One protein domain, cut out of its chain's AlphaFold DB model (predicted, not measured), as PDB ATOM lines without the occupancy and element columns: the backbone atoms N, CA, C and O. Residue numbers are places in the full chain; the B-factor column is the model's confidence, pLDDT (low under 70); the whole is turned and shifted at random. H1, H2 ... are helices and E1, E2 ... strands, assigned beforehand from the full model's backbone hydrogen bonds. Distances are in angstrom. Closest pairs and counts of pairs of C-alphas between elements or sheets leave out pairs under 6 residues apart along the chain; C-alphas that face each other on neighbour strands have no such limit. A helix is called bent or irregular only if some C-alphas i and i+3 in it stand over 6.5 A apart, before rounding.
ATOM      1  N   SER A 152      26.044 -18.079  -9.071       61.28
ATOM      2  CA  SER A 152      27.368 -17.471  -8.838       61.28
ATOM      3  C   SER A 152      28.494 -18.487  -8.578       61.28
ATOM      4  O   SER A 152      29.670 -18.173  -8.775       61.28
ATOM      5  N   VAL A 153      28.157 -19.709  -8.154       66.81
ATOM      6  CA  VAL A 153      29.101 -20.806  -7.892       66.81
ATOM      7  C   VAL A 153      29.319 -21.657  -9.150       66.81
ATOM      8  O   VAL A 153      30.405 -22.220  -9.338       66.81
ATOM      9  N   LEU A 154      28.328 -21.701 -10.048       80.12
ATOM     10  CA  LEU A 154      28.348 -22.486 -11.280       80.12
ATOM     11  C   LEU A 154      29.029 -21.721 -12.426       80.12
ATOM     12  O   LEU A 154      28.397 -21.241 -13.360       80.12
ATOM     13  N   ASN A 155      30.354 -21.642 -12.369       91.31
ATOM     14  CA  ASN A 155      31.179 -21.101 -13.446       91.31
ATOM     15  C   ASN A 155      32.146 -22.169 -13.988       91.31
ATOM     16  O   ASN A 155      32.417 -23.183 -13.342       91.31
ATOM     17  N   PHE A 156      32.698 -21.939 -15.177       94.31
ATOM     18  CA  PHE A 156      33.587 -22.884 -15.849       94.31
ATOM     19  C   PHE A 156      34.842 -23.220 -15.034       94.31
ATOM     20  O   PHE A 156      35.304 -24.360 -15.066       94.31
ATOM     21  N   TYR A 157      35.384 -22.276 -14.263       94.44
ATOM     22  CA  TYR A 157      36.490 -22.572 -13.359       94.44
ATOM     23  C   TYR A 157      36.088 -23.618 -12.311       94.44
ATOM     24  O   TYR A 157      36.784 -24.620 -12.179       94.44
ATOM     25  N   SER A 158      34.954 -23.457 -11.623       92.81
ATOM     26  CA  SER A 158      34.446 -24.464 -10.676       92.81
ATOM     27  C   SER A 158      34.188 -25.812 -11.364       92.81
ATOM     28  O   SER A 158      34.625 -26.856 -10.876       92.81
ATOM     29  N   LEU A 159      33.538 -25.795 -12.532       93.12
ATOM     30  CA  LEU A 159      33.226 -27.004 -13.298       93.12
ATOM     31  C   LEU A 159      34.489 -27.769 -13.714       93.12
ATOM     32  O   LEU A 159      34.565 -28.979 -13.522       93.12
ATOM     33  N   SER A 160      35.500 -27.077 -14.234       94.06
ATOM     34  CA  SER A 160      36.745 -27.703 -14.697       94.06
ATOM     35  C   SER A 160      37.653 -28.139 -13.546       94.06
ATOM     36  O   SER A 160      38.219 -29.233 -13.577       94.06
ATOM     37  N   THR A 161      37.792 -27.322 -12.499       92.75
ATOM     38  CA  THR A 161      38.751 -27.595 -11.418       92.75
ATOM     39  C   THR A 161      38.211 -28.564 -10.376       92.75
ATOM     40  O   THR A 161      38.924 -29.507 -10.017       92.75
ATOM     41  N   VAL A 162      36.964 -28.372  -9.935       90.81
ATOM     42  CA  VAL A 162      36.303 -29.195  -8.913       90.81
ATOM     43  C   VAL A 162      35.547 -30.339  -9.576       90.81
ATOM     44  O   VAL A 162      35.813 -31.504  -9.290       90.81
ATOM     45  N   GLY A 163      34.660 -30.017 -10.521       89.38
ATOM     46  CA  GLY A 163      33.816 -31.007 -11.196       89.38
ATOM     47  C   GLY A 163      34.555 -31.893 -12.205       89.38
ATOM     48  O   GLY A 163      34.012 -32.908 -12.638       89.38
ATOM     49  N   LYS A 164      35.791 -31.533 -12.582       94.69
ATOM     50  CA  LYS A 164      36.554 -32.165 -13.676       94.69
ATOM     51  C   LYS A 164      35.739 -32.266 -14.968       94.69
ATOM     52  O   LYS A 164      35.819 -33.262 -15.684       94.69
ATOM     53  N   VAL A 165      34.925 -31.245 -15.227       94.88
ATOM     54  CA  VAL A 165      34.070 -31.157 -16.405       94.88
ATOM     55  C   VAL A 165      34.859 -30.587 -17.577       94.88
ATOM     56  O   VAL A 165      35.466 -29.520 -17.479       94.88
ATOM     57  N   ASN A 166      34.812 -31.292 -18.699       94.19
ATOM     58  CA  ASN A 166      35.376 -30.885 -19.975       94.19
ATOM     59  C   ASN A 166      34.315 -30.187 -20.825       94.19
ATOM     60  O   ASN A 166      33.150 -30.573 -20.804       94.19
ATOM     61  N   ILE A 167      34.723 -29.215 -21.639       94.69
ATOM     62  CA  ILE A 167      33.847 -28.642 -22.667       94.69
ATOM     63  C   ILE A 167      34.021 -29.396 -23.977       94.69
ATOM     64  O   ILE A 167      35.150 -29.686 -24.386       94.69
ATOM     65  N   GLN A 168      32.919 -29.666 -24.663       93.31
ATOM     66  CA  GLN A 168      32.910 -30.053 -26.067       93.31
ATOM     67  C   GLN A 168      32.142 -29.007 -26.870       93.31
ATOM     68  O   GLN A 168      30.954 -28.799 -26.656       93.31
ATOM     69  N   TRP A 169      32.824 -28.366 -27.814       91.88
ATOM     70  CA  TRP A 169      32.197 -27.415 -28.724       91.88
ATOM     71  C   TRP A 169      31.449 -28.163 -29.832       91.88
ATOM     72  O   TRP A 169      32.029 -29.034 -30.484       91.88
ATOM     73  N   VAL A 170      30.171 -27.843 -30.030       87.94
ATOM     74  CA  VAL A 170      29.266 -28.543 -30.957       87.94
ATOM     75  C   VAL A 170      28.620 -27.590 -31.964       87.94
ATOM     76  O   VAL A 170      28.466 -26.396 -31.712       87.94
ATOM     77  N   ASP A 171      28.219 -28.143 -33.109       85.44
ATOM     78  CA  ASP A 171      27.547 -27.423 -34.206       85.44
ATOM     79  C   ASP A 171      26.029 -27.417 -34.090       85.44
ATOM     80  O   ASP A 171      25.344 -26.814 -34.910       85.44
ATOM     81  N   THR A 172      25.497 -28.113 -33.090       85.12
ATOM     82  CA  THR A 172      24.069 -28.361 -32.964       85.12
ATOM     83  C   THR A 172      23.512 -27.614 -31.766       85.12
ATOM     84  O   THR A 172      23.955 -27.819 -30.637       85.12
ATOM     85  N   LEU A 173      22.518 -26.766 -32.020       86.06
ATOM     86  CA  LEU A 173      21.813 -25.966 -31.026       86.06
ATOM     87  C   LEU A 173      21.162 -26.853 -29.956       86.06
ATOM     88  O   LEU A 173      21.251 -26.556 -28.771       86.06
ATOM     89  N   SER A 174      20.562 -27.969 -30.377       82.69
ATOM     90  CA  SER A 174      19.852 -28.918 -29.511       82.69
ATOM     91  C   SER A 174      20.748 -29.654 -28.513       82.69
ATOM     92  O   SER A 174      20.251 -30.159 -27.514       82.69
ATOM     93  N   ALA A 175      22.060 -29.684 -28.754       86.00
ATOM     94  CA  ALA A 175      23.046 -30.290 -27.859       86.00
ATOM     95  C   ALA A 175      23.644 -29.281 -26.858       86.00
ATOM     96  O   ALA A 175      24.517 -29.631 -26.066       86.00
ATOM     97  N   HIS A 176      23.237 -28.009 -26.896       90.50
ATOM     98  CA  HIS A 176      23.753 -27.000 -25.976       90.50
ATOM     99  C   HIS A 176      23.347 -27.319 -24.525       90.50
ATOM    100  O   HIS A 176      22.181 -27.569 -24.240       90.50
ATOM    101  N   LEU A 177      24.320 -27.289 -23.608       91.38
ATOM    102  CA  LEU A 177      24.217 -27.700 -22.200       91.38
ATOM    103  C   LEU A 177      23.872 -29.178 -21.959       91.38
ATOM    104  O   LEU A 177      23.609 -29.565 -20.819       91.38
ATOM    105  N   GLU A 178      23.962 -30.036 -22.976       87.69
ATOM    106  CA  GLU A 178      23.883 -31.480 -22.757       87.69
ATOM    107  C   GLU A 178      25.106 -31.938 -21.939       87.69
ATOM    108  O   GLU A 178      26.259 -31.725 -22.332       87.69
ATOM    109  N   PHE A 179      24.859 -32.539 -20.768       88.50
ATOM    110  CA  PHE A 179      25.911 -33.017 -19.874       88.50
ATOM    111  C   PHE A 179      26.019 -34.539 -19.887       88.50
ATOM    112  O   PHE A 179      25.111 -35.277 -19.502       88.50
ATOM    113  N   HIS A 180      27.198 -35.015 -20.257       87.25
ATOM    114  CA  HIS A 180      27.538 -36.420 -20.271       87.25
ATOM    115  C   HIS A 180      28.263 -36.805 -18.976       87.25
ATOM    116  O   HIS A 180      29.477 -36.633 -18.859       87.25
ATOM    117  N   SER A 181      27.532 -37.390 -18.023       87.62
ATOM    118  CA  SER A 181      28.041 -37.721 -16.682       87.62
ATOM    119  C   SER A 181      29.264 -38.648 -16.680       87.62
ATOM    120  O   SER A 181      30.224 -38.391 -15.957       87.62
ATOM    121  N   LEU A 182      29.276 -39.686 -17.529       87.94
ATOM    122  CA  LEU A 182      30.352 -40.693 -17.554       87.94
ATOM    123  C   LEU A 182      31.718 -40.131 -17.987       87.94
ATOM    124  O   LEU A 182      32.741 -40.504 -17.431       87.94
ATOM    125  N   SER A 183      31.738 -39.225 -18.964       90.25
ATOM    126  CA  SER A 183      32.964 -38.550 -19.444       90.25
ATOM    127  C   SER A 183      33.153 -37.167 -18.828       90.25
ATOM    128  O   SER A 183      34.138 -36.492 -19.127       90.25
ATOM    129  N   ARG A 184      32.179 -36.729 -18.019       92.94
ATOM    130  CA  ARG A 184      32.068 -35.378 -17.474       92.94
ATOM    131  C   ARG A 184      32.231 -34.324 -18.566       92.94
ATOM    132  O   ARG A 184      33.032 -33.410 -18.431       92.94
ATOM    133  N   THR A 185      31.505 -34.461 -19.669       93.81
ATOM    134  CA  THR A 185      31.594 -33.521 -20.794       93.81
ATOM    135  C   THR A 185      30.327 -32.690 -20.881       93.81
ATOM    136  O   THR A 185      29.246 -33.248 -21.022       93.81
ATOM    137  N   LEU A 186      30.463 -31.369 -20.818       93.75
ATOM    138  CA  LEU A 186      29.401 -30.413 -21.096       93.75
ATOM    139  C   LEU A 186      29.526 -29.928 -22.541       93.75
ATOM    140  O   LEU A 186      30.584 -29.445 -22.955       93.75
ATOM    141  N   MET A 187      28.455 -30.060 -23.311       93.25
ATOM    142  CA  MET A 187      28.424 -29.629 -24.702       93.25
ATOM    143  C   MET A 187      27.996 -28.165 -24.806       93.25
ATOM    144  O   MET A 187      27.014 -27.752 -24.199       93.25
ATOM    145  N   LEU A 188      28.730 -27.370 -25.581       93.88
ATOM    146  CA  LEU A 188      28.419 -25.966 -25.833       93.88
ATOM    147  C   LEU A 188      28.370 -25.706 -27.331       93.88
ATOM    148  O   LEU A 188      29.330 -25.970 -28.054       93.88
ATOM    149  N   TYR A 189      27.247 -25.174 -27.799       92.19
ATOM    150  CA  TYR A 189      27.127 -24.663 -29.162       92.19
ATOM    151  C   TYR A 189      28.242 -23.643 -29.465       92.19
ATOM    152  O   TYR A 189      28.635 -22.872 -28.598       92.19
ATOM    153  N   ARG A 190      28.813 -23.652 -30.673       90.31
ATOM    154  CA  ARG A 190      29.986 -22.808 -30.981       90.31
ATOM    155  C   ARG A 190      29.704 -21.550 -31.801       90.31
ATOM    156  O   ARG A 190      30.651 -20.824 -32.089       90.31
ATOM    157  N   PHE A 191      28.449 -21.285 -32.171       88.88
ATOM    158  CA  PHE A 191      28.092 -20.156 -33.043       88.88
ATOM    159  C   PHE A 191      27.115 -19.153 -32.393       88.88
ATOM    160  O   PHE A 191      25.981 -18.997 -32.856       88.88
ATOM    161  N   PRO A 192      27.496 -18.455 -31.305       88.81
ATOM    162  CA  PRO A 192      26.638 -17.445 -30.682       88.81
ATOM    163  C   PRO A 192      26.219 -16.306 -31.625       88.81
ATOM    164  O   PRO A 192      25.172 -15.714 -31.382       88.81
ATOM    165  N   THR A 193      26.949 -16.023 -32.711       85.44
ATOM    166  CA  THR A 193      26.520 -15.055 -33.738       85.44
ATOM    167  C   THR A 193      25.172 -15.447 -34.332       85.44
ATOM    168  O   THR A 193      24.311 -14.587 -34.476       85.44
ATOM    169  N   MET A 194      24.940 -16.737 -34.607       83.00
ATOM    170  CA  MET A 194      23.640 -17.200 -35.107       83.00
ATOM    171  C   MET A 194      22.535 -16.890 -34.097       83.00
ATOM    172  O   MET A 194      21.484 -16.375 -34.463       83.00
ATOM    173  N   CYS A 195      22.787 -17.137 -32.808       86.06
ATOM    174  CA  CYS A 195      21.830 -16.816 -31.750       86.06
ATOM    175  C   CYS A 195      21.563 -15.307 -31.672       86.06
ATOM    176  O   CYS A 195      20.409 -14.900 -31.602       86.06
ATOM    177  N   ALA A 196      22.615 -14.489 -31.737       84.50
ATOM    178  CA  ALA A 196      22.511 -13.038 -31.673       84.50
ATOM    179  C   ALA A 196      21.747 -12.454 -32.869       84.50
ATOM    180  O   ALA A 196      20.819 -11.680 -32.665       84.50
ATOM    181  N   LEU A 197      22.070 -12.864 -34.100       80.75
ATOM    182  CA  LEU A 197      21.374 -12.405 -35.309       80.75
ATOM    183  C   LEU A 197      19.876 -12.704 -35.245       80.75
ATOM    184  O   LEU A 197      19.064 -11.831 -35.528       80.75
ATOM    185  N   HIS A 198      19.510 -13.895 -34.776       77.88
ATOM    186  CA  HIS A 198      18.111 -14.264 -34.582       77.88
ATOM    187  C   HIS A 198      17.394 -13.469 -33.486       77.88
ATOM    188  O   HIS A 198      16.179 -13.331 -33.558       77.88
ATOM    189  N   CYS A 199      18.110 -12.991 -32.466       80.88
ATOM    190  CA  CYS A 199      17.535 -12.145 -31.419       80.88
ATOM    191  C   CYS A 199      17.387 -10.677 -31.851       80.88
ATOM    192  O   CYS A 199      16.579  -9.968 -31.260       80.88
ATOM    193  N   LEU A 200      18.201 -10.219 -32.810       79.12
ATOM    194  CA  LEU A 200      18.251  -8.824 -33.272       79.12
ATOM    195  C   LEU A 200      17.450  -8.567 -34.543       79.12
ATOM    196  O   LEU A 200      17.046  -7.437 -34.795       79.12
ATOM    197  N   GLY A 201      17.329  -9.579 -35.392       68.25
ATOM    198  CA  GLY A 201      16.733  -9.422 -36.702       68.25
ATOM    199  C   GLY A 201      15.219  -9.525 -36.693       68.25
ATOM    200  O   GLY A 201      14.624 -10.104 -35.787       68.25
ATOM    201  N   ASP A 202      14.624  -9.000 -37.761       63.47
ATOM    202  CA  ASP A 202      13.194  -9.126 -38.009       63.47
ATOM    203  C   ASP A 202      12.795 -10.607 -38.120       63.47
ATOM    204  O   ASP A 202      13.530 -11.431 -38.696       63.47
ATOM    205  N   GLU A 203      11.640 -10.947 -37.548       58.97
ATOM    206  CA  GLU A 203      11.135 -12.318 -37.479       58.97
ATOM    207  C   GLU A 203      10.917 -12.896 -38.885       58.97
ATOM    208  O   GLU A 203      11.188 -14.078 -39.118       58.97
ATOM    209  N   GLU A 204      10.512 -12.044 -39.832       52.56
ATOM    210  CA  GLU A 204      10.217 -12.398 -41.225       52.56
ATOM    211  C   GLU A 204      11.478 -12.626 -42.074       52.56
ATOM    212  O   GLU A 204      11.482 -13.432 -43.009       52.56
ATOM    213  N   LEU A 205      12.595 -11.985 -41.709       51.12
ATOM    214  CA  LEU A 205      13.862 -12.073 -42.447       51.12
ATOM    215  C   LEU A 205      14.627 -13.376 -42.174       51.12
ATOM    216  O   LEU A 205      15.543 -13.733 -42.917       51.12
ATOM    217  N   HIS A 206      14.264 -14.115 -41.123       66.00
ATOM    218  CA  HIS A 206      14.970 -15.329 -40.727       66.00
ATOM    219  C   HIS A 206      14.223 -16.583 -41.179       66.00
ATOM    220  O   HIS A 206      13.442 -17.167 -40.429       66.00
ATOM    221  N   CYS A 207      14.550 -17.070 -42.377       66.44
ATOM    222  CA  CYS A 207      14.065 -18.344 -42.925       66.44
ATOM    223  C   CYS A 207      14.091 -19.516 -41.922       66.44
ATOM    224  O   CYS A 207      13.161 -20.317 -41.867       66.44
ATOM    225  N   ALA A 208      15.117 -19.592 -41.066       70.25
ATOM    226  CA  ALA A 208      15.213 -20.611 -40.028       70.25
ATOM    227  C   ALA A 208      14.126 -20.482 -38.942       70.25
ATOM    228  O   ALA A 208      13.672 -21.496 -38.426       70.25
ATOM    229  N   ASN A 209      13.660 -19.274 -38.606       71.38
ATOM    230  CA  ASN A 209      12.535 -19.094 -37.683       71.38
ATOM    231  C   ASN A 209      11.225 -19.567 -38.307       71.38
ATOM    232  O   ASN A 209      10.463 -20.260 -37.638       71.38
ATOM    233  N   ARG A 210      10.992 -19.274 -39.591       72.19
ATOM    234  CA  ARG A 210       9.806 -19.763 -40.317       72.19
ATOM    235  C   ARG A 210       9.802 -21.289 -40.415       72.19
ATOM    236  O   ARG A 210       8.815 -21.935 -40.066       72.19
ATOM    237  N   LEU A 211      10.952 -21.874 -40.756       72.44
ATOM    238  CA  LEU A 211      11.175 -23.321 -40.730       72.44
ATOM    239  C   LEU A 211      10.829 -23.937 -39.371       72.44
ATOM    240  O   LEU A 211      10.129 -24.944 -39.302       72.44
ATOM    241  N   LEU A 212      11.283 -23.324 -38.281       74.25
ATOM    242  CA  LEU A 212      11.066 -23.843 -36.935       74.25
ATOM    243  C   LEU A 212       9.692 -23.479 -36.345       74.25
ATOM    244  O   LEU A 212       9.226 -24.179 -35.452       74.25
ATOM    245  N   ARG A 213       8.983 -22.465 -36.853       72.81
ATOM    246  CA  ARG A 213       7.600 -22.139 -36.447       72.81
ATOM    247  C   ARG A 213       6.664 -23.309 -36.712       72.81
ATOM    248  O   ARG A 213       5.923 -23.731 -35.829       72.81
ATOM    249  N   SER A 214       6.799 -23.915 -37.889       71.12
ATOM    250  CA  SER A 214       6.058 -25.123 -38.256       71.12
ATOM    251  C   SER A 214       6.366 -26.316 -37.329       71.12
ATOM    252  O   SER A 214       5.531 -27.207 -37.144       71.12
ATOM    253  N   TYR A 215       7.528 -26.329 -36.660       72.44
ATOM    254  CA  TYR A 215       7.862 -27.330 -35.644       72.44
ATOM    255  C   TYR A 215       6.973 -27.214 -34.388       72.44
ATOM    256  O   TYR A 215       6.729 -28.240 -33.752       72.44
ATOM    257  N   TYR A 216       6.398 -26.040 -34.101       71.25
ATOM    258  CA  TYR A 216       5.546 -25.742 -32.937       71.25
ATOM    259  C   TYR A 216       4.113 -25.294 -33.312       71.25
ATOM    260  O   TYR A 216       3.690 -24.196 -32.958       71.25
ATOM    261  N   PRO A 217       3.310 -26.134 -33.982       63.38
ATOM    262  CA  PRO A 217       2.042 -25.744 -34.600       63.38
ATOM    263  C   PRO A 217       0.963 -25.415 -33.568       63.38
ATOM    264  O   PRO A 217       0.025 -24.689 -33.867       63.38
ATOM    265  N   THR A 218       1.083 -25.952 -32.354       60.59
ATOM    266  CA  THR A 218       0.143 -25.720 -31.252       60.59
ATOM    267  C   THR A 218       0.554 -24.555 -30.356       60.59
ATOM    268  O   THR A 218      -0.201 -24.185 -29.461       60.59
ATOM    269  N   CYS A 219       1.742 -23.976 -30.560       60.69
ATOM    270  CA  CYS A 219       2.225 -22.860 -29.764       60.69
ATOM    271  C   CYS A 219       2.046 -21.568 -30.560       60.69
ATOM    272  O   CYS A 219       2.840 -21.269 -31.451       60.69
ATOM    273  N   SER A 220       1.046 -20.766 -30.191       59.34
ATOM    274  CA  SER A 220       0.853 -19.414 -30.738       59.34
ATOM    275  C   SER A 220       2.090 -18.516 -30.572       59.34
ATOM    276  O   SER A 220       2.244 -17.553 -31.313       59.34
ATOM    277  N   ASN A 221       3.002 -18.878 -29.659       64.38
ATOM    278  CA  ASN A 221       4.212 -18.139 -29.302       64.38
ATOM    279  C   ASN A 221       5.511 -18.881 -29.689       64.38
ATOM    280  O   ASN A 221       6.532 -18.739 -29.017       64.38
ATOM    281  N   SER A 222       5.509 -19.687 -30.755       69.25
ATOM    282  CA  SER A 222       6.689 -20.450 -31.200       69.25
ATOM    283  C   SER A 222       7.952 -19.594 -31.373       69.25
ATOM    284  O   SER A 222       9.049 -20.023 -31.015       69.25
ATOM    285  N   THR A 223       7.805 -18.370 -31.892       71.19
ATOM    286  CA  THR A 223       8.932 -17.446 -32.067       71.19
ATOM    287  C   THR A 223       9.491 -17.002 -30.722       71.19
ATOM    288  O   THR A 223      10.706 -16.976 -30.540       71.19
ATOM    289  N   VAL A 224       8.622 -16.767 -29.735       74.25
ATOM    290  CA  VAL A 224       9.023 -16.434 -28.363       74.25
ATOM    291  C   VAL A 224       9.845 -17.567 -27.753       74.25
ATOM    292  O   VAL A 224      10.887 -17.299 -27.165       74.25
ATOM    293  N   VAL A 225       9.442 -18.829 -27.945       76.19
ATOM    294  CA  VAL A 225      10.180 -20.002 -27.434       76.19
ATOM    295  C   VAL A 225      11.576 -20.095 -28.056       76.19
ATOM    296  O   VAL A 225      12.565 -20.279 -27.347       76.19
ATOM    297  N   LEU A 226      11.681 -19.931 -29.376       78.75
ATOM    298  CA  LEU A 226      12.960 -19.990 -30.090       78.75
ATOM    299  C   LEU A 226      13.887 -18.826 -29.727       78.75
ATOM    300  O   LEU A 226      15.093 -19.016 -29.560       78.75
ATOM    301  N   THR A 227      13.338 -17.621 -29.598       81.94
ATOM    302  CA  THR A 227      14.087 -16.439 -29.165       81.94
ATOM    303  C   THR A 227      14.536 -16.587 -27.714       81.94
ATOM    304  O   THR A 227      15.698 -16.323 -27.414       81.94
ATOM    305  N   ALA A 228      13.675 -17.087 -26.824       82.62
ATOM    306  CA  ALA A 228      14.036 -17.389 -25.442       82.62
ATOM    307  C   ALA A 228      15.184 -18.406 -25.376       82.62
ATOM    308  O   ALA A 228      16.201 -18.116 -24.756       82.62
ATOM    309  N   LEU A 229      15.093 -19.527 -26.103       84.62
ATOM    310  CA  LEU A 229      16.168 -20.525 -26.181       84.62
ATOM    311  C   LEU A 229      17.507 -19.897 -26.593       84.62
ATOM    312  O   LEU A 229      18.541 -20.165 -25.988       84.62
ATOM    313  N   ARG A 230      17.509 -19.047 -27.622       87.19
ATOM    314  CA  ARG A 230      18.739 -18.402 -28.103       87.19
ATOM    315  C   ARG A 230      19.307 -17.409 -27.097       87.19
ATOM    316  O   ARG A 230      20.523 -17.365 -26.927       87.19
ATOM    317  N   ARG A 231      18.454 -16.654 -26.404       88.75
ATOM    318  CA  ARG A 231      18.878 -15.772 -25.306       88.75
ATOM    319  C   ARG A 231      19.476 -16.570 -24.148       88.75
ATOM    320  O   ARG A 231      20.536 -16.197 -23.657       88.75
ATOM    321  N   GLU A 232      18.874 -17.699 -23.779       88.50
ATOM    322  CA  GLU A 232      19.417 -18.608 -22.758       88.50
ATOM    323  C   GLU A 232      20.791 -19.163 -23.155       88.50
ATOM    324  O   GLU A 232      21.721 -19.184 -22.348       88.50
ATOM    325  N   ILE A 233      20.972 -19.524 -24.428       91.25
ATOM    326  CA  ILE A 233      22.277 -19.937 -24.961       91.25
ATOM    327  C   ILE A 233      23.309 -18.811 -24.829       91.25
ATOM    328  O   ILE A 233      24.445 -19.057 -24.431       91.25
ATOM    329  N   LEU A 234      22.941 -17.566 -25.140       90.88
ATOM    330  CA  LEU A 234      23.840 -16.421 -24.972       90.88
ATOM    331  C   LEU A 234      24.192 -16.172 -23.494       90.88
ATOM    332  O   LEU A 234      25.349 -15.890 -23.166       90.88
ATOM    333  N   LEU A 235      23.217 -16.316 -22.593       89.19
ATOM    334  CA  LEU A 235      23.413 -16.179 -21.150       89.19
ATOM    335  C   LEU A 235      24.287 -17.280 -20.552       89.19
ATOM    336  O   LEU A 235      25.063 -17.010 -19.628       89.19
ATOM    337  N   SER A 236      24.206 -18.507 -21.063       92.12
ATOM    338  CA  SER A 236      25.008 -19.613 -20.546       92.12
ATOM    339  C   SER A 236      26.507 -19.339 -20.713       92.12
ATOM    340  O   SER A 236      27.276 -19.570 -19.781       92.12
ATOM    341  N   TYR A 237      26.934 -18.734 -21.829       92.94
ATOM    342  CA  TYR A 237      28.331 -18.328 -22.024       92.94
ATOM    343  C   TYR A 237      28.781 -17.305 -20.981       92.94
ATOM    344  O   TYR A 237      29.905 -17.383 -20.479       92.94
ATOM    345  N   ARG A 238      27.909 -16.360 -20.616       88.44
ATOM    346  CA  ARG A 238      28.219 -15.372 -19.574       88.44
ATOM    347  C   ARG A 238      28.346 -16.014 -18.204       88.44
ATOM    348  O   ARG A 238      29.316 -15.744 -17.498       88.44
ATOM    349  N   SER A 239      27.395 -16.875 -17.869       88.31
ATOM    350  CA  SER A 239      27.345 -17.566 -16.581       88.31
ATOM    351  C   SER A 239      28.556 -18.489 -16.413       88.31
ATOM    352  O   SER A 239      29.261 -18.448 -15.406       88.31
ATOM    353  N   LEU A 240      28.887 -19.256 -17.454       92.88
ATOM    354  CA  LEU A 240      30.032 -20.161 -17.444       92.88
ATOM    355  C   LEU A 240      31.364 -19.399 -17.477       92.88
ATOM    356  O   LEU A 240      32.268 -19.691 -16.690       92.88
ATOM    357  N   PHE A 241      31.508 -18.417 -18.364       92.94
ATOM    358  CA  PHE A 241      32.798 -17.782 -18.634       92.94
ATOM    359  C   PHE A 241      32.848 -16.310 -18.239       92.94
ATOM    360  O   PHE A 241      33.707 -15.919 -17.448       92.94
ATOM    361  N   GLY A 242      31.934 -15.500 -18.775       87.81
ATOM    362  CA  GLY A 242      31.998 -14.038 -18.730       87.81
ATOM    363  C   GLY A 242      32.015 -13.420 -17.327       87.81
ATOM    364  O   GLY A 242      32.679 -12.402 -17.123       87.81
ATOM    365  N   GLN A 243      31.355 -14.021 -16.335       84.81
ATOM    366  CA  GLN A 243      31.247 -13.456 -14.981       84.81
ATOM    367  C   GLN A 243      32.503 -13.684 -14.117       84.81
ATOM    368  O   GLN A 243      32.891 -12.814 -13.335       84.81
ATOM    369  N   SER A 244      33.225 -14.793 -14.303       89.19
ATOM    370  CA  SER A 244      34.376 -15.165 -13.463       89.19
ATOM    371  C   SER A 244      35.710 -14.861 -14.140       89.19
ATOM    372  O   SER A 244      36.009 -15.384 -15.211       89.19
ATOM    373  N   TYR A 245      36.576 -14.079 -13.483       91.25
ATOM    374  CA  TYR A 245      37.927 -13.793 -13.993       91.25
ATOM    375  C   TYR A 245      38.708 -15.068 -14.328       91.25
ATOM    376  O   TYR A 245      39.326 -15.152 -15.389       91.25
ATOM    377  N   ARG A 246      38.638 -16.078 -13.454       93.94
ATOM    378  CA  ARG A 246      39.340 -17.348 -13.660       93.94
ATOM    379  C   ARG A 246      38.757 -18.128 -14.835       93.94
ATOM    380  O   ARG A 246      39.518 -18.672 -15.627       93.94
ATOM    381  N   SER A 247      37.433 -18.129 -15.001       94.19
ATOM    382  CA  SER A 247      36.801 -18.753 -16.168       94.19
ATOM    383  C   SER A 247      37.189 -18.056 -17.474       94.19
ATOM    384  O   SER A 247      37.523 -18.739 -18.440       94.19
ATOM    385  N   ARG A 248      37.229 -16.714 -17.501       94.12
ATOM    386  CA  ARG A 248      37.705 -15.947 -18.669       94.12
ATOM    387  C   ARG A 248      39.157 -16.274 -19.011       94.12
ATOM    388  O   ARG A 248      39.498 -16.410 -20.182       94.12
ATOM    389  N   GLN A 249      40.019 -16.424 -18.005       94.88
ATOM    390  CA  GLN A 249      41.406 -16.841 -18.222       94.88
ATOM    391  C   GLN A 249      41.487 -18.237 -18.847       94.88
ATOM    392  O   GLN A 249      42.156 -18.400 -19.864       94.88
ATOM    393  N   LEU A 250      40.761 -19.217 -18.301       94.94
ATOM    394  CA  LEU A 250      40.702 -20.564 -18.878       94.94
ATOM    395  C   LEU A 250      40.173 -20.549 -20.319       94.94
ATOM    396  O   LEU A 250      40.702 -21.256 -21.181       94.94
ATOM    397  N   PHE A 251      39.179 -19.702 -20.601       95.12
ATOM    398  CA  PHE A 251      38.683 -19.519 -21.957       95.12
ATOM    399  C   PHE A 251      39.770 -18.989 -22.894       95.12
ATOM    400  O   PHE A 251      40.054 -19.597 -23.922       95.12
ATOM    401  N   ASN A 252      40.420 -17.887 -22.522       92.62
ATOM    402  CA  ASN A 252      41.415 -17.235 -23.366       92.62
ATOM    403  C   ASN A 252      42.667 -18.096 -23.601       92.62
ATOM    404  O   ASN A 252      43.243 -18.045 -24.686       92.62
ATOM    405  N   VAL A 253      43.076 -18.895 -22.611       92.19
ATOM    406  CA  VAL A 253      44.276 -19.743 -22.698       92.19
ATOM    407  C   VAL A 253      44.017 -21.030 -23.487       92.19
ATOM    408  O   VAL A 253      44.870 -21.442 -24.276       92.19
ATOM    409  N   GLY A 254      42.854 -21.663 -23.296       91.00
ATOM    410  CA  GLY A 254      42.566 -22.995 -23.836       91.00
ATOM    411  C   GLY A 254      41.318 -23.052 -24.710       91.00
ATOM    412  O   GLY A 254      41.403 -23.377 -25.898       91.00
ATOM    413  N   GLU A 255      40.150 -22.738 -24.143       93.06
ATOM    414  CA  GLU A 255      38.874 -23.012 -24.820       93.06
ATOM    415  C   GLU A 255      38.661 -22.194 -26.086       93.06
ATOM    416  O   GLU A 255      38.051 -22.696 -27.020       93.06
ATOM    417  N   ARG A 256      39.228 -20.991 -26.195       91.31
ATOM    418  CA  ARG A 256      39.175 -20.194 -27.426       91.31
ATOM    419  C   ARG A 256      39.772 -20.953 -28.614       91.31
ATOM    420  O   ARG A 256      39.197 -20.943 -29.701       91.31
ATOM    421  N   LYS A 257      40.893 -21.652 -28.401       90.00
ATOM    422  CA  LYS A 257      41.525 -22.500 -29.427       90.00
ATOM    423  C   LYS A 257      40.695 -23.757 -29.697       90.00
ATOM    424  O   LYS A 257      40.561 -24.165 -30.844       90.00
ATOM    425  N   ARG A 258      40.096 -24.356 -28.664       89.88
ATOM    426  CA  ARG A 258      39.240 -25.547 -28.819       89.88
ATOM    427  C   ARG A 258      37.927 -25.233 -29.544       89.88
ATOM    428  O   ARG A 258      37.494 -26.038 -30.360       89.88
ATOM    429  N   ALA A 259      37.351 -24.055 -29.313       86.69
ATOM    430  CA  ALA A 259      36.161 -23.555 -29.997       86.69
ATOM    431  C   ALA A 259      36.412 -23.303 -31.490       86.69
ATOM    432  O   ALA A 259      35.543 -23.568 -32.319       86.69
ATOM    433  N   HIS A 260      37.620 -22.844 -31.837       81.75
ATOM    434  CA  HIS A 260      38.069 -22.715 -33.227       81.75
ATOM    435  C   HIS A 260      38.026 -24.073 -33.956       81.75
ATOM    436  O   HIS A 260      37.602 -24.168 -35.111       81.75
ATOM    437  N   GLY A 261      38.397 -25.156 -33.262       69.75
ATOM    438  CA  GLY A 261      38.482 -26.494 -33.848       69.75
ATOM    439  C   GLY A 261      39.311 -26.483 -35.141       69.75
ATOM    440  O   GLY A 261      40.293 -25.761 -35.254       69.75
ATOM    441  N   SER A 262      38.890 -27.260 -36.142       53.31
ATOM    442  CA  SER A 262      39.499 -27.297 -37.487       53.31
ATOM    443  C   SER A 262      38.906 -26.290 -38.491       53.31
ATOM    444  O   SER A 262      38.851 -26.584 -39.678       53.31
ATOM    445  N   GLY A 263      38.325 -25.166 -38.053       65.12
ATOM    446  CA  GLY A 263      37.641 -24.262 -38.988       65.12
ATOM    447  C   GLY A 263      37.349 -22.869 -38.441       65.12
ATOM    448  O   GLY A 263      38.155 -22.288 -37.731       65.12
ATOM    449  N   HIS A 264      36.197 -22.312 -38.825       69.62
ATOM    450  CA  HIS A 264      35.850 -20.920 -38.538       69.62
ATOM    451  C   HIS A 264      35.508 -20.689 -37.061       69.62
ATOM    452  O   HIS A 264      34.705 -21.422 -36.482       69.62
ATOM    453  N   TYR A 265      36.087 -19.636 -36.485       82.69
ATOM    454  CA  TYR A 265      35.799 -19.179 -35.131       82.69
ATOM    455  C   TYR A 265      34.748 -18.085 -35.138       82.69
ATOM    456  O   TYR A 265      34.867 -17.118 -35.884       82.69
ATOM    457  N   ASP A 266      33.757 -18.233 -34.268       84.06
ATOM    458  CA  ASP A 266      32.752 -17.209 -34.057       84.06
ATOM    459  C   ASP A 266      33.331 -16.075 -33.182       84.06
ATOM    460  O   ASP A 266      33.642 -16.308 -32.006       84.06
ATOM    461  N   PRO A 267      33.485 -14.847 -33.715       85.38
ATOM    462  CA  PRO A 267      34.071 -13.735 -32.973       85.38
ATOM    463  C   PRO A 267      33.236 -13.328 -31.754       85.38
ATOM    464  O   PRO A 267      33.794 -12.843 -30.766       85.38
ATOM    465  N   VAL A 268      31.925 -13.586 -31.769       87.12
ATOM    466  CA  VAL A 268      31.015 -13.250 -30.669       87.12
ATOM    467  C   VAL A 268      31.339 -14.074 -29.416       87.12
ATOM    468  O   VAL A 268      31.151 -13.585 -28.303       87.12
ATOM    469  N   LEU A 269      31.966 -15.252 -29.540       89.75
ATOM    470  CA  LEU A 269      32.465 -15.998 -28.374       89.75
ATOM    471  C   LEU A 269      33.479 -15.199 -27.545       89.75
ATOM    472  O   LEU A 269      33.493 -15.328 -26.324       89.75
ATOM    473  N   SER A 270      34.336 -14.380 -28.166       89.25
ATOM    474  CA  SER A 270      35.303 -13.562 -27.413       89.25
ATOM    475  C   SER A 270      34.585 -12.536 -26.541       89.25
ATOM    476  O   SER A 270      34.962 -12.357 -25.386       89.25
ATOM    477  N   ILE A 271      33.502 -11.952 -27.052       88.38
ATOM    478  CA  ILE A 271      32.706 -10.948 -26.344       88.38
ATOM    479  C   ILE A 271      31.976 -11.589 -25.156       88.38
ATOM    480  O   ILE A 271      32.057 -11.097 -24.032       88.38
ATOM    481  N   PHE A 272      31.294 -12.717 -25.377       88.38
ATOM    482  CA  PHE A 272      30.487 -13.360 -24.332       88.38
ATOM    483  C   PHE A 272      31.321 -14.129 -23.298       88.38
ATOM    484  O   PHE A 272      30.961 -14.136 -22.117       88.38
ATOM    485  N   CYS A 273      32.433 -14.749 -23.710       91.62
ATOM    486  CA  CYS A 273      33.240 -15.602 -22.835       91.62
ATOM    487  C   CYS A 273      34.529 -14.948 -22.327       91.62
ATOM    488  O   CYS A 273      34.989 -15.276 -21.237       91.62
ATOM    489  N   GLY A 274      35.165 -14.091 -23.128       86.56
ATOM    490  CA  GLY A 274      36.515 -13.583 -22.867       86.56
ATOM    491  C   GLY A 274      36.555 -12.214 -22.194       86.56
ATOM    492  O   GLY A 274      37.544 -11.895 -21.527       86.56
ATOM    493  N   GLU A 275      35.493 -11.420 -22.327       84.62
ATOM    494  CA  GLU A 275      35.461 -10.030 -21.880       84.62
ATOM    495  C   GLU A 275      34.726  -9.838 -20.545       84.62
ATOM    496  O   GLU A 275      33.784 -10.544 -20.188       84.62
ATOM    497  N   SER A 276      35.199  -8.865 -19.762       78.44
ATOM    498  CA  SER A 276      34.556  -8.441 -18.512       78.44
ATOM    499  C   SER A 276      33.390  -7.484 -18.802       78.44
ATOM    500  O   SER A 276      33.401  -6.799 -19.822       78.44
ATOM    501  N   HIS A 277      32.430  -7.361 -17.875       67.75
ATOM    502  CA  HIS A 277      31.155  -6.615 -17.980       67.75
ATOM    503  C   HIS A 277      31.269  -5.084 -18.226       67.75
ATOM    504  O   HIS A 277      30.334  -4.321 -17.988       67.75
ATOM    505  N   ARG A 278      32.428  -4.562 -18.635       65.88
ATOM    506  CA  ARG A 278      32.777  -3.161 -18.384       65.88
ATOM    507  C   ARG A 278      32.552  -2.192 -19.548       65.88
ATOM    508  O   ARG A 278      32.320  -1.029 -19.236       65.88
ATOM    509  N   LYS A 279      32.554  -2.602 -20.832       61.66
ATOM    510  CA  LYS A 279      32.268  -1.675 -21.963       61.66
ATOM    511  C   LYS A 279      31.599  -2.312 -23.188       61.66
ATOM    512  O   LYS A 279      30.540  -1.852 -23.590       61.66
ATOM    513  N   SER A 280      32.169  -3.372 -23.749       68.62
ATOM    514  CA  SER A 280      31.666  -4.045 -24.961       68.62
ATOM    515  C   SER A 280      30.258  -4.617 -24.809       68.62
ATOM    516  O   SER A 280      29.421  -4.443 -25.682       68.62
ATOM    517  N   LEU A 281      29.965  -5.227 -23.662       71.75
ATOM    518  CA  LEU A 281      28.648  -5.800 -23.362       71.75
ATOM    519  C   LEU A 281      27.558  -4.741 -23.184       71.75
ATOM    520  O   LEU A 281      26.409  -5.007 -23.503       71.75
ATOM    521  N   LYS A 282      27.915  -3.537 -22.712       72.50
ATOM    522  CA  LYS A 282      26.976  -2.405 -22.630       72.50
ATOM    523  C   LYS A 282      26.647  -1.821 -24.004       72.50
ATOM    524  O   LYS A 282      25.630  -1.159 -24.141       72.50
ATOM    525  N   ALA A 283      27.518  -2.039 -24.990       77.06
ATOM    526  CA  ALA A 283      27.277  -1.644 -26.372       77.06
ATOM    527  C   ALA A 283      26.429  -2.673 -27.135       77.06
ATOM    528  O   ALA A 283      26.012  -2.396 -28.257       77.06
ATOM    529  N   LEU A 284      26.185  -3.857 -26.557       81.50
ATOM    530  CA  LEU A 284      25.306  -4.839 -27.172       81.50
ATOM    531  C   LEU A 284      23.836  -4.425 -27.012       81.50
ATOM    532  O   LEU A 284      23.467  -3.917 -25.949       81.50
ATOM    533  N   PRO A 285      22.987  -4.680 -28.023       83.94
ATOM    534  CA  PRO A 285      21.575  -4.329 -27.951       83.94
ATOM    535  C   PRO A 285      20.853  -5.079 -26.823       83.94
ATOM    536  O   PRO A 285      21.179  -6.229 -26.503       83.94
ATOM    537  N   SER A 286      19.863  -4.425 -26.216       83.88
ATOM    538  CA  SER A 286      19.123  -4.957 -25.063       83.88
ATOM    539  C   SER A 286      18.314  -6.221 -25.399       83.88
ATOM    540  O   SER A 286      18.038  -7.059 -24.540       83.88
ATOM    541  N   GLU A 287      18.001  -6.390 -26.681       84.56
ATOM    542  CA  GLU A 287      17.212  -7.458 -27.282       84.56
ATOM    543  C   GLU A 287      17.917  -8.820 -27.206       84.56
ATOM    544  O   GLU A 287      17.251  -9.860 -27.255       84.56
ATOM    545  N   LEU A 288      19.245  -8.830 -27.034       83.31
ATOM    546  CA  LEU A 288      20.033 -10.046 -26.814       83.31
ATOM    547  C   LEU A 288      19.803 -10.671 -25.437       83.31
ATOM    548  O   LEU A 288      20.089 -11.852 -25.249       83.31
ATOM    549  N   TRP A 289      19.297  -9.896 -24.481       83.25
ATOM    550  CA  TRP A 289      19.104 -10.333 -23.104       83.25
ATOM    551  C   TRP A 289      17.635 -10.688 -22.849       83.25
ATOM    552  O   TRP A 289      16.736 -10.024 -23.395       83.25
ATOM    553  N   PRO A 290      17.351 -11.708 -22.014       78.56
ATOM    554  CA  PRO A 290      16.009 -11.908 -21.481       78.56
ATOM    555  C   PRO A 290      15.524 -10.664 -20.756       78.56
ATOM    556  O   PRO A 290      16.325  -9.909 -20.208       78.56
ATOM    557  N   GLU A 291      14.210 -10.470 -20.729       74.31
ATOM    558  CA  GLU A 291      13.587  -9.294 -20.113       74.31
ATOM    559  C   GLU A 291      14.014  -9.121 -18.654       74.31
ATOM    560  O   GLU A 291      14.377  -8.020 -18.252       74.31
ATOM    561  N   SER A 292      14.135 -10.226 -17.912       69.38
ATOM    562  CA  SER A 292      14.627 -10.252 -16.529       69.38
ATOM    563  C   SER A 292      16.047  -9.706 -16.342       69.38
ATOM    564  O   SER A 292      16.433  -9.384 -15.223       69.38
ATOM    565  N   CYS A 293      16.845  -9.624 -17.409       66.12
ATOM    566  CA  CYS A 293      18.227  -9.143 -17.386       66.12
ATOM    567  C   CYS A 293      18.383  -7.733 -17.980       66.12
ATOM    568  O   CYS A 293      19.480  -7.177 -17.953       66.12
ATOM    569  N   ARG A 294      17.332  -7.130 -18.551       68.31
ATOM    570  CA  ARG A 294      17.455  -5.827 -19.235       68.31
ATOM    571  C   ARG A 294      17.668  -4.674 -18.256       68.31
ATOM    572  O   ARG A 294      18.497  -3.802 -18.514       68.31
ATOM    573  N   ASP A 295      17.023  -4.735 -17.095       55.84
ATOM    574  CA  ASP A 295      17.148  -3.714 -16.048       55.84
ATOM    575  C   ASP A 295      18.456  -3.827 -15.251       55.84
ATOM    576  O   ASP A 295      18.916  -2.862 -14.642       55.84
ATOM    577  N   SER A 296      19.107  -4.992 -15.282       51.72
ATOM    578  CA  SER A 296      20.380  -5.223 -14.599       51.72
ATOM    579  C   SER A 296      21.602  -4.916 -15.470       51.72
ATOM    580  O   SER A 296      22.670  -4.604 -14.938       51.72
ATOM    581  N   VAL A 297      21.475  -4.917 -16.803       47.28
ATOM    582  CA  VAL A 297      22.552  -4.500 -17.726       47.28
ATOM    583  C   VAL A 297      22.826  -2.992 -17.632       47.28
ATOM    584  O   VAL A 297      23.985  -2.570 -17.730       47.28
ATOM    585  N   SER A 298      21.804  -2.178 -17.347       42.16
ATOM    586  CA  SER A 298      21.962  -0.744 -17.056       42.16
ATOM    587  C   SER A 298      22.636  -0.494 -15.693       42.16
ATOM    588  O   SER A 298      23.390   0.471 -15.555       42.16
ATOM    589  N   GLN A 299      22.475  -1.414 -14.732       38.34
ATOM    590  CA  GLN A 299      23.022  -1.320 -13.368       38.34
ATOM    591  C   GLN A 299      24.322  -2.121 -13.129       38.34
ATOM    592  O   GLN A 299      25.005  -1.903 -12.131       38.34
TER     593      GLN A 299
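This is residues 152 to 299 of the 302 residues of an uncharacterized protein of Aulographum hederae CBS 113979 (UniProt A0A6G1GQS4). A long helix, H4, runs through the body; H2 and H6 cross it, H3 packs at its first end, and H5 makes a corner at its last end, with H6 folding back from H5. A two-stranded sheet has E1 beside the later part of H5, H1 packs on the earlier part of H5, and H7 follows a long link and touches no helix. The printed part has 148 residues with seven named helices and two named strands, in the order H1, E1, E2, H2, H3, H4, H5, H6, H7; the sheet, E1 next to E2, is parallel and the class is mostly helix. The whole is compact, with a radius of gyration of the C-alphas of 15.7 A and spans of 43 by 38 by 29 A.

Find C-alpha 156 at (33.587, -22.884, -15.849), where H1 begins; it runs to residue 161. Next come E1, residues 166 to 170, and E2, residues 185 to 189, 13.0 A long. H2 is residues 192 to 200 and H3 residues 207 to 213. From C-alpha 222 at (6.689, -20.450, -31.200), H4 runs 28.9 A to residue 242. H5, residues 245 to 260, spans 21.2 A, with a kink of 49 degrees near residue 254; it is only just irregular, C-alphas 253 and 256 being 7.0 A apart. H6 is residues 268 to 274. H7, residues 291 to 299, ends at C-alpha 299 (23.022, -1.320, -13.368) and is irregular: C-alphas 292 and 295 are 7.0 A apart.

Start at the hub, H4, which touches four helices. With residues 227 to 234 it touches H2, opposite ways at a steep tilt of 46 degrees; the closest C-alphas, of Cys 195 and Arg 230, are 5.0 A apart. With residues 234 to 242 it touches H6, closest at the C-alphas of Gly 242 and Cys 273, 4.6 A. H3 touches residues 222 to 226 of H4, closest at the C-alphas of Arg 213 and Ser 222, 5.6 A. H4 and H5 touch only at the corner, closest at the C-alphas of Phe 241 and Ser 247, 4.8 A. H5 and H6 form a helical hairpin, at a steep tilt of 39 degrees; the C-alphas of Arg 248 and Gly 274 are closest, 5.0 A. H1 touches H5, about perpendicular at 88 degrees, closest at the C-alphas of Tyr 157 and Ser 247, 4.8 A. The helix packing is mostly crossed, with 0 of 6 tilted pairs shallow. E1 and E2 are parallel neighbours; N 170 and O 188 are within hydrogen-bond range at 2.8 A. The closest C-alphas of E1 and H5, of Trp 169 and Ala 259, are 5.7 A apart. Every O i to N i+4 pair is within range in H1, H2, H3 and H6; H4 has 15 of 17, H5 10 of 12, and H7 1 of 5, beside 3 of 6 O i to N i+3 pairs.

The two C-alphas farthest apart, of Thr 218 and Val 253, are 45.3 A apart. The printed part has no cut. The links E1 to E2 and H6 to H7 are long. The mean pLDDT of the printed part is 81.1; look for values under 70 at, among others, residues 201 to 207 and 292 to 299.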